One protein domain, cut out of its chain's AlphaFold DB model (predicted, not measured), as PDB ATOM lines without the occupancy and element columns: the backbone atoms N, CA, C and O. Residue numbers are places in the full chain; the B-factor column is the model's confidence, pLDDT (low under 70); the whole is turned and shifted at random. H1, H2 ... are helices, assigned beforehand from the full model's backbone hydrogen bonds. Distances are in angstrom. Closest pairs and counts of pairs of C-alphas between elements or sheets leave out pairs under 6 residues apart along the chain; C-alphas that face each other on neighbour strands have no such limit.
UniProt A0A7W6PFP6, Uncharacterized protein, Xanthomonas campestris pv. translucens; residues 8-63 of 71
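Overview. This is residues 8 to 63 of the 71 residues of an uncharacterized protein of Xanthomonas campestris pv. translucens (UniProt A0A7W6PFP6). One long helix, H2, makes the length of an L-shaped model, and a shorter helix, H1, makes a corner with its first residues. Residues 34 to 63 of H2 stick out as a free arm. The printed part has 56 residues with two named helices, H1 then H2, no named strand, and is all helix. It is extended, with a radius of gyration of the C-alphas of 18.0 A and spans of 55 by 19 by 12 A.

Along the chain. H2, residues 29 to 63, is 49.2 A long, from C-alpha 29 at (172.549, 182.506, 112.278) to C-alpha 63 at (138.573, 157.759, 137.936). H1, residues 12 to 25, is 20.4 A long and begins at C-alpha 12 (162.549, 182.138, 102.263).

Arrangement. H2 touches H1 with residues 29 to 32 alone, and H1 touches H2 with residues 18 to 22 alone. The closest C-alphas are those of Cys 22 and Val 29, 6.1 A apart. The helices stand at a steep tilt of 64 degrees, opposite ways. In H1 and H2 every O i to N i+4 pair is within hydrogen-bond range.

Size, cuts and confidence. The C-alphas of Gln 24 and Tyr 63, the two farthest apart, are 56.4 A apart. The printed part has no cut, and the link from H1 to H2 is tight. Mean pLDDT of the printed part is 72.7; residues 41 to 63 are under 70.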
ATOM      1  N   LEU A   8     159.564 180.760 110.652       71.75
ATOM      2  CA  LEU A   8     160.504 181.803 110.229       71.75
ATOM      3  C   LEU A   8     161.787 181.248 109.572       71.75
ATOM      4  O   LEU A   8     162.310 181.869 108.650       71.75
ATOM      5  N   PHE A   9     162.294 180.091 110.014       77.12
ATOM      6  CA  PHE A   9     163.478 179.451 109.419       77.12
ATOM      7  C   PHE A   9     163.133 178.595 108.192       77.12
ATOM      8  O   PHE A   9     163.998 178.370 107.344       77.12
ATOM      9  N   ALA A  10     161.876 178.165 108.056       78.81
ATOM     10  CA  ALA A  10     161.400 177.387 106.913       78.81
ATOM     11  C   ALA A  10     161.093 178.268 105.685       78.81
ATOM     12  O   ALA A  10     161.327 177.859 104.549       78.81
ATOM     13  N   GLN A  11     160.615 179.498 105.898       85.25
ATOM     14  CA  GLN A  11     160.219 180.415 104.824       85.25
ATOM     15  C   GLN A  11     161.400 181.226 104.263       85.25
ATOM     16  O   GLN A  11     162.170 181.831 105.009       85.25
ATOM     17  N   GLU A  12     161.495 181.352 102.936       83.56
ATOM     18  CA  GLU A  12     162.549 182.138 102.263       83.56
ATOM     19  C   GLU A  12     162.562 183.624 102.667       83.56
ATOM     20  O   GLU A  12     163.627 184.227 102.838       83.56
ATOM     21  N   ALA A  13     161.385 184.220 102.877       82.06
ATOM     22  CA  ALA A  13     161.268 185.588 103.383       82.06
ATOM     23  C   ALA A  13     161.814 185.714 104.818       82.06
ATOM     24  O   ALA A  13     162.542 186.660 105.128       82.06
ATOM     25  N   GLY A  14     161.534 184.721 105.668       82.06
ATOM     26  CA  GLY A  14     162.033 184.660 107.039       82.06
ATOM     27  C   GLY A  14     163.550 184.474 107.101       82.06
ATOM     28  O   GLY A  14     164.228 185.224 107.801       82.06
ATOM     29  N   LYS A  15     164.125 183.598 106.265       85.88
ATOM     30  CA  LYS A  15     165.588 183.439 106.138       85.88
ATOM     31  C   LYS A  15     166.285 184.747 105.760       85.88
ATOM     32  O   LYS A  15     167.339 185.066 106.313       85.88
ATOM     33  N   LYS A  16     165.712 185.530 104.835       88.19
ATOM     34  CA  LYS A  16     166.249 186.852 104.459       88.19
ATOM     35  C   LYS A  16     166.218 187.831 105.633       88.19
ATOM     36  O   LYS A  16     167.204 188.535 105.856       88.19
ATOM     37  N   LEU A  17     165.120 187.853 106.389       86.00
ATOM     38  CA  LEU A  17     164.966 188.706 107.566       86.00
ATOM     39  C   LEU A  17     165.978 188.341 108.664       86.00
ATOM     40  O   LEU A  17     166.692 189.218 109.149       86.00
ATOM     41  N   ILE A  18     166.100 187.048 108.978       86.69
ATOM     42  CA  ILE A  18     167.052 186.515 109.959       86.69
ATOM     43  C   ILE A  18     168.480 186.904 109.581       86.69
ATOM     44  O   ILE A  18     169.187 187.509 110.380       86.69
ATOM     45  N   ARG A  19     168.897 186.639 108.336       89.50
ATOM     46  CA  ARG A  19     170.248 186.984 107.863       89.50
ATOM     47  C   ARG A  19     170.537 188.478 107.986       89.50
ATOM     48  O   ARG A  19     171.635 188.849 108.395       89.50
ATOM     49  N   LYS A  20     169.568 189.336 107.646       89.25
ATOM     50  CA  LYS A  20     169.708 190.794 107.773       89.25
ATOM     51  C   LYS A  20     169.912 191.198 109.232       89.25
ATOM     52  O   LYS A  20     170.833 191.956 109.518       89.25
ATOM     53  N   HIS A  21     169.085 190.676 110.132       86.69
ATOM     54  CA  HIS A  21     169.140 191.011 111.549       86.69
ATOM     55  C   HIS A  21     170.418 190.486 112.216       86.69
ATOM     56  O   HIS A  21     171.165 191.268 112.794       86.69
ATOM     57  N   CYS A  22     170.748 189.205 112.023       90.69
ATOM     58  CA  CYS A  22     171.991 188.577 112.485       90.69
ATOM     59  C   CYS A  22     173.237 189.358 112.047       90.69
ATOM     60  O   CYS A  22     174.144 189.591 112.844       90.69
ATOM     61  N   ARG A  23     173.258 189.838 110.797       91.69
ATOM     62  CA  ARG A  23     174.355 190.666 110.282       91.69
ATOM     63  C   ARG A  23     174.465 192.018 110.990       91.69
ATOM     64  O   ARG A  23     175.581 192.482 111.200       91.69
ATOM     65  N   GLN A  24     173.346 192.646 111.352       91.62
ATOM     66  CA  GLN A  24     173.341 193.928 112.071       91.62
ATOM     67  C   GLN A  24     173.914 193.792 113.485       91.62
ATOM     68  O   GLN A  24     174.658 194.665 113.922       91.62
ATOM     69  N   ILE A  25     173.612 192.687 114.165       90.56
ATOM     70  CA  ILE A  25     174.026 192.446 115.555       90.56
ATOM     71  C   ILE A  25     175.300 191.593 115.682       90.56
ATOM     72  O   ILE A  25     175.719 191.288 116.792       90.56
ATOM     73  N   ARG A  26     175.922 191.209 114.557       91.81
ATOM     74  CA  ARG A  26     177.092 190.307 114.486       91.81
ATOM     75  C   ARG A  26     176.890 188.965 115.203       91.81
ATOM     76  O   ARG A  26     177.824 188.427 115.787       91.81
ATOM     77  N   LEU A  27     175.684 188.413 115.115       87.44
ATOM     78  CA  LEU A  27     175.357 187.094 115.652       87.44
ATOM     79  C   LEU A  27     175.340 186.061 114.514       87.44
ATOM     80  O   LEU A  27     174.663 186.297 113.507       87.44
ATOM     81  N   PRO A  28     176.034 184.918 114.633       90.31
ATOM     82  CA  PRO A  28     175.880 183.808 113.701       90.31
ATOM     83  C   PRO A  28     174.430 183.306 113.656       90.31
ATOM     84  O   PRO A  28     173.757 183.187 114.677       90.31
ATOM     85  N   VAL A  29     173.935 182.986 112.458       85.88
ATOM     86  CA  VAL A  29     172.549 182.506 112.278       85.88
ATOM     87  C   VAL A  29     172.305 181.186 113.018       85.88
ATOM     88  O   VAL A  29     171.222 180.986 113.560       85.88
ATOM     89  N   GLU A  30     173.313 180.315 113.084       85.31
ATOM     90  CA  GLU A  30     173.235 179.053 113.831       85.31
ATOM     91  C   GLU A  30     173.080 179.274 115.341       85.31
ATOM     92  O   GLU A  30     172.343 178.540 115.994       85.31
ATOM     93  N   ASP A  31     173.699 180.318 115.894       86.12
ATOM     94  CA  ASP A  31     173.561 180.638 117.318       86.12
ATOM     95  C   ASP A  31     172.153 181.147 117.628       86.12
ATOM     96  O   ASP A  31     171.551 180.736 118.619       86.12
ATOM     97  N   LEU A  32     171.576 181.968 116.742       83.19
ATOM     98  CA  LEU A  32     170.169 182.358 116.849       83.19
ATOM     99  C   LEU A  32     169.254 181.130 116.801       83.19
ATOM    100  O   LEU A  32     168.312 181.036 117.582       83.19
ATOM    101  N   ARG A  33     169.524 180.184 115.897       83.00
ATOM    102  CA  ARG A  33     168.729 178.961 115.777       83.00
ATOM    103  C   ARG A  33     168.769 178.139 117.066       83.00
ATOM    104  O   ARG A  33     167.709 177.784 117.571       83.00
ATOM    105  N   ARG A  34     169.960 177.918 117.632       82.12
ATOM    106  CA  ARG A  34     170.140 177.211 118.911       82.12
ATOM    107  C   ARG A  34     169.409 177.895 120.061       82.12
ATOM    108  O   ARG A  34     168.715 177.225 120.816       82.12
ATOM    109  N   LEU A  35     169.516 179.222 120.163       81.62
ATOM    110  CA  LEU A  35     168.812 180.000 121.187       81.62
ATOM    111  C   LEU A  35     167.296 179.834 121.078       81.62
ATOM    112  O   LEU A  35     166.617 179.667 122.087       81.62
ATOM    113  N   VAL A  36     166.751 179.872 119.862       80.12
ATOM    114  CA  VAL A  36     165.308 179.724 119.665       80.12
ATOM    115  C   VAL A  36     164.853 178.292 119.945       80.12
ATOM    116  O   VAL A  36     163.826 178.115 120.593       80.12
ATOM    117  N   GLU A  37     165.609 177.281 119.516       78.94
ATOM    118  CA  GLU A  37     165.335 175.877 119.850       78.94
ATOM    119  C   GLU A  37     165.317 175.671 121.373       78.94
ATOM    120  O   GLU A  37     164.338 175.151 121.902       78.94
ATOM    121  N   GLU A  38     166.307 176.196 122.101       78.75
ATOM    122  CA  GLU A  38     166.372 176.103 123.564       78.75
ATOM    123  C   GLU A  38     165.201 176.822 124.259       78.75
ATOM    124  O   GLU A  38     164.627 176.309 125.222       78.75
ATOM    125  N   VAL A  39     164.809 178.006 123.778       75.06
ATOM    126  CA  VAL A  39     163.670 178.765 124.323       75.06
ATOM    127  C   VAL A  39     162.354 178.036 124.074       75.06
ATOM    128  O   VAL A  39     161.504 177.986 124.968       75.06
ATOM    129  N   VAL A  40     162.160 177.462 122.884       72.94
ATOM    130  CA  VAL A  40     160.929 176.725 122.589       72.94
ATOM    131  C   VAL A  40     160.896 175.402 123.335       72.94
ATOM    132  O   VAL A  40     159.838 175.055 123.855       72.94
ATOM    133  N   ASP A  41     162.017 174.703 123.477       69.50
ATOM    134  CA  ASP A  41     162.089 173.498 124.300       69.50
ATOM    135  C   ASP A  41     161.768 173.820 125.761       69.50
ATOM    136  O   ASP A  41     160.900 173.169 126.340       69.50
ATOM    137  N   LYS A  42     162.331 174.894 126.333       64.06
ATOM    138  CA  LYS A  42     161.984 175.354 127.691       64.06
ATOM    139  C   LYS A  42     160.516 175.762 127.820       64.06
ATOM    140  O   LYS A  42     159.858 175.355 128.772       64.06
ATOM    141  N   SER A  43     159.969 176.514 126.862       61.12
ATOM    142  CA  SER A  43     158.546 176.895 126.843       61.12
ATOM    143  C   SER A  43     157.629 175.678 126.704       61.12
ATOM    144  O   SER A  43     156.565 175.623 127.319       61.12
ATOM    145  N   THR A  44     158.032 174.691 125.905       63.00
ATOM    146  CA  THR A  44     157.297 173.437 125.719       63.00
ATOM    147  C   THR A  44     157.397 172.568 126.964       63.00
ATOM    148  O   THR A  44     156.404 171.953 127.331       63.00
ATOM    149  N   MET A  45     158.542 172.545 127.652       55.38
ATOM    150  CA  MET A  45     158.709 171.877 128.944       55.38
ATOM    151  C   MET A  45     157.863 172.538 130.032       55.38
ATOM    152  O   MET A  45     157.174 171.826 130.749       55.38
ATOM    153  N   GLN A  46     157.838 173.871 130.120       56.25
ATOM    154  CA  GLN A  46     156.976 174.599 131.060       56.25
ATOM    155  C   GLN A  46     155.489 174.370 130.770       56.25
ATOM    156  O   GLN A  46     154.721 174.093 131.685       56.25
ATOM    157  N   ARG A  47     155.081 174.413 129.492       56.41
ATOM    158  CA  ARG A  47     153.708 174.067 129.094       56.41
ATOM    159  C   ARG A  47     153.382 172.609 129.365       56.41
ATOM    160  O   ARG A  47     152.278 172.339 129.804       56.41
ATOM    161  N   ARG A  48     154.310 171.678 129.131       52.44
ATOM    162  CA  ARG A  48     154.138 170.271 129.504       52.44
ATOM    163  C   ARG A  48     154.024 170.096 131.009       52.44
ATOM    164  O   ARG A  48     153.247 169.252 131.404       52.44
ATOM    165  N   HIS A  49     154.743 170.861 131.825       53.59
ATOM    166  CA  HIS A  49     154.622 170.766 133.280       53.59
ATOM    167  C   HIS A  49     153.191 171.094 133.730       53.59
ATOM    168  O   HIS A  49     152.548 170.260 134.353       53.59
ATOM    169  N   GLY A  50     152.642 172.232 133.284       55.88
ATOM    170  CA  GLY A  50     151.261 172.615 133.609       55.88
ATOM    171  C   GLY A  50     150.185 171.807 132.873       55.88
ATOM    172  O   GLY A  50     149.096 171.617 133.396       55.88
ATOM    173  N   LEU A  51     150.467 171.303 131.664       51.94
ATOM    174  CA  LEU A  51     149.556 170.404 130.951       51.94
ATOM    175  C   LEU A  51     149.526 169.024 131.592       51.94
ATOM    176  O   LEU A  51     148.450 168.471 131.665       51.94
ATOM    177  N   HIS A  52     150.650 168.463 132.042       53.12
ATOM    178  CA  HIS A  52     150.646 167.188 132.762       53.12
ATOM    179  C   HIS A  52     149.841 167.304 134.055       53.12
ATOM    180  O   HIS A  52     149.008 166.450 134.292       53.12
ATOM    181  N   GLU A  53     150.003 168.389 134.815       54.59
ATOM    182  CA  GLU A  53     149.188 168.652 136.009       54.59
ATOM    183  C   GLU A  53     147.693 168.800 135.664       54.59
ATOM    184  O   GLU A  53     146.860 168.160 136.294       54.59
ATOM    185  N   ALA A  54     147.343 169.550 134.612       56.00
ATOM    186  CA  ALA A  54     145.951 169.688 134.165       56.00
ATOM    187  C   ALA A  54     145.373 168.399 133.544       56.00
ATOM    188  O   ALA A  54     144.178 168.137 133.650       56.00
ATOM    189  N   PHE A  55     146.196 167.585 132.877       50.28
ATOM    190  CA  PHE A  55     145.809 166.272 132.360       50.28
ATOM    191  C   PHE A  55     145.637 165.274 133.505       50.28
ATOM    192  O   PHE A  55     144.665 164.535 133.477       50.28
ATOM    193  N   ASP A  56     146.522 165.264 134.503       56.81
ATOM    194  CA  ASP A  56     146.410 164.424 135.699       56.81
ATOM    195  C   ASP A  56     145.189 164.826 136.543       56.81
ATOM    196  O   ASP A  56     144.521 163.955 137.083       56.81
ATOM    197  N   GLU A  57     144.838 166.115 136.605       58.78
ATOM    198  CA  GLU A  57     143.606 166.602 137.243       58.78
ATOM    199  C   GLU A  57     142.348 166.108 136.509       58.78
ATOM    200  O   GLU A  57     141.431 165.581 137.134       58.78
ATOM    201  N   VAL A  58     142.317 166.203 135.174       61.19
ATOM    202  CA  VAL A  58     141.193 165.702 134.360       61.19
ATOM    203  C   VAL A  58     141.102 164.175 134.402       61.19
ATOM    204  O   VAL A  58     140.008 163.631 134.517       61.19
ATOM    205  N   LEU A  59     142.238 163.476 134.321       54.16
ATOM    206  CA  LEU A  59     142.290 162.016 134.374       54.16
ATOM    207  C   LEU A  59     141.949 161.505 135.778       54.16
ATOM    208  O   LEU A  59     141.188 160.553 135.898       54.16
ATOM    209  N   GLY A  60     142.436 162.156 136.836       54.41
ATOM    210  CA  GLY A  60     142.081 161.857 138.223       54.41
ATOM    211  C   GLY A  60     140.591 162.052 138.501       54.41
ATOM    212  O   GLY A  60     139.970 161.173 139.092       54.41
ATOM    213  N   ALA A  61     139.993 163.129 137.982       52.94
ATOM    214  CA  ALA A  61     138.553 163.366 138.083       52.94
ATOM    215  C   ALA A  61     137.719 162.278 137.380       52.94
ATOM    216  O   ALA A  61     136.663 161.901 137.878       52.94
ATOM    217  N   THR A  62     138.200 161.714 136.264       48.22
ATOM    218  CA  THR A  62     137.489 160.623 135.571       48.22
ATOM    219  C   THR A  62     137.556 159.263 136.271       48.22
ATOM    220  O   THR A  62     136.742 158.403 135.957       48.22
ATOM    221  N   TYR A  63     138.481 159.039 137.213       49.41
ATOM    222  CA  TYR A  63     138.573 157.759 137.936       49.41
ATOM    223  C   TYR A  63     137.756 157.717 139.240       49.41
ATOM    224  O   TYR A  63     137.473 156.623 139.730       49.41
TER     225      TYR A  63